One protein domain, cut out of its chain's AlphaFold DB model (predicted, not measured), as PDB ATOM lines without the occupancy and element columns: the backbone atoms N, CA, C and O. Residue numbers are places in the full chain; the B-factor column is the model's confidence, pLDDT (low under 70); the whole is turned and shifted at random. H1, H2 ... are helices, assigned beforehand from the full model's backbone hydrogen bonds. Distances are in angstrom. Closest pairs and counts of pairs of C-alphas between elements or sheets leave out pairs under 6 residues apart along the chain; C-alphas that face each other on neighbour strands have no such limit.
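AT A GLANCE: This is residues 4 to 53 of the 57 residues of an uncharacterized protein of Actinobacteria bacterium (UniProt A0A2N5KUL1). The long helix H1 and the shorter helix H4 spread as two arms of a wide Y, whose short foot holds the loop after H1 and the small helices H2 and H3. Residues 4 to 16 of H1 and residues 47 to 53 stick out. The printed part has 50 residues with four named helices, H1 to H4 in order, and no named strand: all helix. It is loose, radius of gyration of the C-alphas 13.1 A, and flat, spanning 41 by 29 by 11 A.

IN THESE COORDINATES: H1, residues 4 to 19, runs 22.3 A from C-alpha 4 at (46.460, -61.879, -58.622). H4, residues 40 to 51, runs 16.2 A to C-alpha 51 at (30.088, -49.941, -24.752). H2 is residues 28 to 31 and H3 residues 34 to 37.

HOW THE PARTS SIT: H1 is near H4, with 6 pairs of C-alphas within 10 A. H1 is apart from H2 and H3, and H4 likewise. H2 and H3 only just touch, only at the corner, with 3 pairs of C-alphas within 8 A; the closest, Ala 28 and Ala 35, are 5.3 A apart. Every O i to N i+4 pair in H1 and H4 is within hydrogen-bond range; H2 and H3 are too short for one.

THE WHOLE: The C-alphas of Trp 4 and Ala 53, the two farthest apart, are 41.2 A apart. The printed part has no cut and no long link. No printed residue is under 70 in pLDDT.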
ATOM      1  N   TRP A   4      45.531 -62.815 -59.250       96.94
ATOM      2  CA  TRP A   4      46.460 -61.879 -58.622       96.94
ATOM      3  C   TRP A   4      45.823 -60.517 -58.327       96.94
ATOM      4  O   TRP A   4      46.169 -59.924 -57.315       96.94
ATOM      5  N   SER A   5      44.848 -60.046 -59.121       97.88
ATOM      6  CA  SER A   5      44.196 -58.760 -58.842       97.88
ATOM      7  C   SER A   5      43.382 -58.812 -57.551       97.88
ATOM      8  O   SER A   5      43.384 -57.860 -56.778       97.88
ATOM      9  N   TRP A   6      42.727 -59.944 -57.281       98.06
ATOM     10  CA  TRP A   6      42.006 -60.157 -56.025       98.06
ATOM     11  C   TRP A   6      42.952 -60.243 -54.833       98.06
ATOM     12  O   TRP A   6      42.669 -59.655 -53.793       98.06
ATOM     13  N   LEU A   7      44.098 -60.911 -54.995       98.00
ATOM     14  CA  LEU A   7      45.129 -60.968 -53.958       98.00
ATOM     15  C   LEU A   7      45.701 -59.580 -53.653       98.00
ATOM     16  O   LEU A   7      45.865 -59.235 -52.486       98.00
ATOM     17  N   THR A   8      45.946 -58.755 -54.674       98.00
ATOM     18  CA  THR A   8      46.399 -57.371 -54.490       98.00
ATOM     19  C   THR A   8      45.362 -56.533 -53.746       98.00
ATOM     20  O   THR A   8      45.726 -55.798 -52.832       98.00
ATOM     21  N   VAL A   9      44.076 -56.659 -54.088       98.25
ATOM     22  CA  VAL A   9      42.997 -55.953 -53.377       98.25
ATOM     23  C   VAL A   9      42.901 -56.417 -51.925       98.25
ATOM     24  O   VAL A   9      42.824 -55.583 -51.028       98.25
ATOM     25  N   ALA A  10      42.960 -57.725 -51.670       98.00
ATOM     26  CA  ALA A  10      42.948 -58.257 -50.310       98.00
ATOM     27  C   ALA A  10      44.144 -57.744 -49.492       98.00
ATOM     28  O   ALA A  10      43.969 -57.313 -48.355       98.00
ATOM     29  N   LEU A  11      45.341 -57.720 -50.086       98.19
ATOM     30  CA  LEU A  11      46.535 -57.174 -49.444       98.19
ATOM     31  C   LEU A  11      46.386 -55.678 -49.142       98.19
ATOM     32  O   LEU A  11      46.712 -55.250 -48.039       98.19
ATOM     33  N   LEU A  12      45.858 -54.893 -50.084       97.62
ATOM     34  CA  LEU A  12      45.588 -53.470 -49.876       97.62
ATOM     35  C   LEU A  12      44.632 -53.252 -48.697       97.62
ATOM     36  O   LEU A  12      44.907 -52.425 -47.832       97.62
ATOM     37  N   LEU A  13      43.536 -54.011 -48.642       96.31
ATOM     38  CA  LEU A  13      42.564 -53.929 -47.552       96.31
ATOM     39  C   LEU A  13      43.179 -54.318 -46.204       96.31
ATOM     40  O   LEU A  13      42.909 -53.652 -45.210       96.31
ATOM     41  N   LEU A  14      44.036 -55.343 -46.168       95.75
ATOM     42  CA  LEU A  14      44.756 -55.743 -44.955       95.75
ATOM     43  C   LEU A  14      45.720 -54.658 -44.472       95.75
ATOM     44  O   LEU A  14      45.757 -54.367 -43.279       95.75
ATOM     45  N   VAL A  15      46.472 -54.038 -45.385       94.56
ATOM     46  CA  VAL A  15      47.379 -52.931 -45.046       94.56
ATOM     47  C   VAL A  15      46.590 -51.732 -44.526       94.56
ATOM     48  O   VAL A  15      46.965 -51.167 -43.504       94.56
ATOM     49  N   LEU A  16      45.482 -51.368 -45.176       91.06
ATOM     50  CA  LEU A  16      44.614 -50.286 -44.704       91.06
ATOM     51  C   LEU A  16      44.040 -50.591 -43.319       91.06
ATOM     52  O   LEU A  16      44.121 -49.748 -42.432       91.06
ATOM     53  N   PHE A  17      43.515 -51.799 -43.117       90.06
ATOM     54  CA  PHE A  17      42.983 -52.224 -41.827       90.06
ATOM     55  C   PHE A  17      44.044 -52.152 -40.722       90.06
ATOM     56  O   PHE A  17      43.774 -51.599 -39.658       90.06
ATOM     57  N   ALA A  18      45.256 -52.655 -40.980       90.75
ATOM     58  CA  ALA A  18      46.354 -52.609 -40.020       90.75
ATOM     59  C   ALA A  18      46.773 -51.166 -39.699       90.75
ATOM     60  O   ALA A  18      46.870 -50.810 -38.527       90.75
ATOM     61  N   SER A  19      46.971 -50.324 -40.718       89.88
ATOM     62  CA  SER A  19      47.361 -48.918 -40.543       89.88
ATOM     63  C   SER A  19      46.342 -48.117 -39.736       89.88
ATOM     64  O   SER A  19      46.741 -47.319 -38.896       89.88
ATOM     65  N   LEU A  20      45.049 -48.358 -39.966       87.50
ATOM     66  CA  LEU A  20      43.940 -47.680 -39.289       87.50
ATOM     67  C   LEU A  20      43.535 -48.334 -37.955       87.50
ATOM     68  O   LEU A  20      42.526 -47.962 -37.377       87.50
ATOM     69  N   SER A  21      44.233 -49.374 -37.500       88.00
ATOM     70  CA  SER A  21      43.970 -49.987 -36.185       88.00
ATOM     71  C   SER A  21      45.128 -49.784 -35.208       88.00
ATOM     72  O   SER A  21      45.020 -50.161 -34.039       88.00
ATOM     73  N   ALA A  22      46.251 -49.243 -35.685       88.19
ATOM     74  CA  ALA A  22      47.538 -49.255 -35.000       88.19
ATOM     75  C   ALA A  22      47.816 -48.013 -34.133       88.19
ATOM     76  O   ALA A  22      48.985 -47.717 -33.881       88.19
ATOM     77  N   SER A  23      46.797 -47.269 -33.700       85.81
ATOM     78  CA  SER A  23      46.937 -46.021 -32.921       85.81
ATOM     79  C   SER A  23      47.871 -45.000 -33.595       85.81
ATOM     80  O   SER A  23      48.682 -44.347 -32.940       85.81
ATOM     81  N   GLY A  24      47.863 -44.942 -34.929       86.88
ATOM     82  CA  GLY A  24      48.783 -44.128 -35.729       86.88
ATOM     83  C   GLY A  24      50.252 -44.593 -35.748       86.88
ATOM     84  O   GLY A  24      51.057 -44.025 -36.490       86.88
ATOM     85  N   ALA A  25      50.639 -45.643 -35.015       90.38
ATOM     86  CA  ALA A  25      52.041 -46.051 -34.855       90.38
ATOM     87  C   ALA A  25      52.736 -46.412 -36.180       90.38
ATOM     88  O   ALA A  25      53.922 -46.137 -36.361       90.38
ATOM     89  N   LEU A  26      51.998 -46.998 -37.131       90.62
ATOM     90  CA  LEU A  26      52.537 -47.369 -38.445       90.62
ATOM     91  C   LEU A  26      52.753 -46.163 -39.373       90.62
ATOM     92  O   LEU A  26      53.591 -46.230 -40.270       90.62
ATOM     93  N   LEU A  27      52.016 -45.069 -39.166       89.69
ATOM     94  CA  LEU A  27      52.081 -43.868 -40.005       89.69
ATOM     95  C   LEU A  27      52.919 -42.748 -39.377       89.69
ATOM     96  O   LEU A  27      53.400 -41.879 -40.104       89.69
ATOM     97  N   ALA A  28      53.156 -42.786 -38.062       92.75
ATOM     98  CA  ALA A  28      53.947 -41.793 -37.339       92.75
ATOM     99  C   ALA A  28      55.322 -41.485 -37.981       92.75
ATOM    100  O   ALA A  28      55.661 -40.306 -38.077       92.75
ATOM    101  N   PRO A  29      56.092 -42.461 -38.522       93.50
ATOM    102  CA  PRO A  29      57.358 -42.160 -39.199       93.50
ATOM    103  C   PRO A  29      57.225 -41.302 -40.468       93.50
ATOM    104  O   PRO A  29      58.209 -40.712 -40.908       93.50
ATOM    105  N   LEU A  30      56.038 -41.260 -41.080       91.62
ATOM    106  CA  LEU A  30      55.781 -40.560 -42.341       91.62
ATOM    107  C   LEU A  30      55.083 -39.213 -42.135       91.62
ATOM    108  O   LEU A  30      55.384 -38.260 -42.851       91.62
ATOM    109  N   VAL A  31      54.138 -39.137 -41.191       91.12
ATOM    110  CA  VAL A  31      53.269 -37.956 -41.002       91.12
ATOM    111  C   VAL A  31      53.286 -37.389 -39.578       91.12
ATOM    112  O   VAL A  31      52.571 -36.428 -39.294       91.12
ATOM    113  N   GLY A  32      54.111 -37.939 -38.683       89.81
ATOM    114  CA  GLY A  32      54.234 -37.480 -37.298       89.81
ATOM    115  C   GLY A  32      52.923 -37.588 -36.516       89.81
ATOM    116  O   GLY A  32      52.131 -38.502 -36.736       89.81
ATOM    117  N   GLU A  33      52.674 -36.621 -35.629       88.06
ATOM    118  CA  GLU A  33      51.498 -36.566 -34.740       88.06
ATOM    119  C   GLU A  33      50.145 -36.592 -35.478       88.06
ATOM    120  O   GLU A  33      49.133 -37.021 -34.921       88.06
ATOM    121  N   ALA A  34      50.111 -36.201 -36.758       86.75
ATOM    122  CA  ALA A  34      48.902 -36.299 -37.579       86.75
ATOM    123  C   ALA A  34      48.405 -37.753 -37.731       86.75
ATOM    124  O   ALA A  34      47.221 -37.974 -37.995       86.75
ATOM    125  N   ALA A  35      49.287 -38.741 -37.536       86.88
ATOM    126  CA  ALA A  35      48.941 -40.156 -37.566       86.88
ATOM    127  C   ALA A  35      47.976 -40.554 -36.441       86.88
ATOM    128  O   ALA A  35      47.069 -41.342 -36.683       86.88
ATOM    129  N   GLY A  36      48.144 -40.003 -35.234       83.31
ATOM    130  CA  GLY A  36      47.250 -40.289 -34.108       83.31
ATOM    131  C   GLY A  36      45.913 -39.556 -34.234       83.31
ATOM    132  O   GLY A  36      44.863 -40.111 -33.931       83.31
ATOM    133  N   ALA A  37      45.925 -38.332 -34.771       80.50
ATOM    134  CA  ALA A  37      44.716 -37.519 -34.933       80.50
ATOM    135  C   ALA A  37      43.702 -38.079 -35.952       80.50
ATOM    136  O   ALA A  37      42.564 -37.618 -36.004       80.50
ATOM    137  N   THR A  38      44.115 -39.027 -36.796       73.44
ATOM    138  CA  THR A  38      43.291 -39.586 -37.879       73.44
ATOM    139  C   THR A  38      42.893 -41.044 -37.646       73.44
ATOM    140  O   THR A  38      42.355 -41.678 -38.558       73.44
ATOM    141  N   ASP A  39      43.091 -41.571 -36.434       81.38
ATOM    142  CA  ASP A  39      42.869 -42.989 -36.144       81.38
ATOM    143  C   ASP A  39      41.416 -43.351 -35.778       81.38
ATOM    144  O   ASP A  39      41.102 -43.932 -34.741       81.38
ATOM    145  N   TYR A  40      40.488 -42.986 -36.662       81.31
ATOM    146  CA  TYR A  40      39.052 -43.127 -36.418       81.31
ATOM    147  C   TYR A  40      38.585 -44.578 -36.254       81.31
ATOM    148  O   TYR A  40      37.620 -44.823 -35.534       81.31
ATOM    149  N   LEU A  41      39.216 -45.539 -36.942       84.62
ATOM    150  CA  LEU A  41      38.829 -46.947 -36.814       84.62
ATOM    151  C   LEU A  41      39.330 -47.546 -35.498       84.62
ATOM    152  O   LEU A  41      38.583 -48.315 -34.887       84.62
ATOM    153  N   HIS A  42      40.527 -47.169 -35.038       88.50
ATOM    154  CA  HIS A  42      40.990 -47.516 -33.700       88.50
ATOM    155  C   HIS A  42      40.033 -46.981 -32.632       88.50
ATOM    156  O   HIS A  42      39.541 -47.766 -31.821       88.50
ATOM    157  N   GLU A  43      39.701 -45.688 -32.681       87.69
ATOM    158  CA  GLU A  43      38.809 -45.061 -31.698       87.69
ATOM    159  C   GLU A  43      37.393 -45.650 -31.741       87.69
ATOM    160  O   GLU A  43      36.833 -45.984 -30.702       87.69
ATOM    161  N   LEU A  44      36.833 -45.908 -32.928       88.81
ATOM    162  CA  LEU A  44      35.528 -46.567 -33.055       88.81
ATOM    163  C   LEU A  44      35.523 -47.965 -32.412       88.81
ATOM    164  O   LEU A  44      34.567 -48.343 -31.727       88.81
ATOM    165  N   ALA A  45      36.569 -48.759 -32.649       88.44
ATOM    166  CA  ALA A  45      36.692 -50.088 -32.057       88.44
ATOM    167  C   ALA A  45      36.927 -50.013 -30.540       88.44
ATOM    168  O   ALA A  45      36.418 -50.850 -29.788       88.44
ATOM    169  N   HIS A  46      37.676 -49.009 -30.089       89.19
ATOM    170  CA  HIS A  46      37.910 -48.720 -28.683       89.19
ATOM    171  C   HIS A  46      36.601 -48.335 -27.973       89.19
ATOM    172  O   HIS A  46      36.245 -48.966 -26.976       89.19
ATOM    173  N   ASP A  47      35.805 -47.431 -28.542       91.88
ATOM    174  CA  ASP A  47      34.478 -47.048 -28.041       91.88
ATOM    175  C   ASP A  47      33.505 -48.231 -27.999       91.88
ATOM    176  O   ASP A  47      32.757 -48.408 -27.033       91.88
ATOM    177  N   GLY A  48      33.536 -49.099 -29.012       89.94
ATOM    178  CA  GLY A  48      32.757 -50.335 -29.008       89.94
ATOM    179  C   GLY A  48      33.110 -51.246 -27.827       89.94
ATOM    180  O   GLY A  48      32.223 -51.847 -27.219       89.94
ATOM    181  N   ARG A  49      34.391 -51.322 -27.444       90.62
ATOM    182  CA  ARG A  49      34.823 -52.075 -26.254       90.62
ATOM    183  C   ARG A  49      34.323 -51.431 -24.969       90.62
ATOM    184  O   ARG A  49      33.837 -52.165 -24.107       90.62
ATOM    185  N   HIS A  50      34.364 -50.101 -24.875       92.12
ATOM    186  CA  HIS A  50      33.762 -49.365 -23.756       92.12
ATOM    187  C   HIS A  50      32.269 -49.670 -23.626       92.12
ATOM    188  O   HIS A  50      31.807 -50.019 -22.540       92.12
ATOM    189  N   LEU A  51      31.523 -49.636 -24.735       93.69
ATOM    190  CA  LEU A  51      30.088 -49.941 -24.752       93.69
ATOM    191  C   LEU A  51      29.783 -51.378 -24.301       93.69
ATOM    192  O   LEU A  51      28.783 -51.624 -23.630       93.69
ATOM    193  N   LEU A  52      30.641 -52.329 -24.668       94.00
ATOM    194  CA  LEU A  52      30.486 -53.746 -24.334       94.00
ATOM    195  C   LEU A  52      31.110 -54.124 -22.980       94.00
ATOM    196  O   LEU A  52      31.198 -55.313 -22.671       94.00
ATOM    197  N   ALA A  53      31.547 -53.139 -22.183       90.31
ATOM    198  CA  ALA A  53      32.250 -53.331 -20.910       90.31
ATOM    199  C   ALA A  53      33.465 -54.278 -21.020       90.31
ATOM    200  O   ALA A  53      33.823 -54.980 -20.070       90.31
TER     201      ALA A  53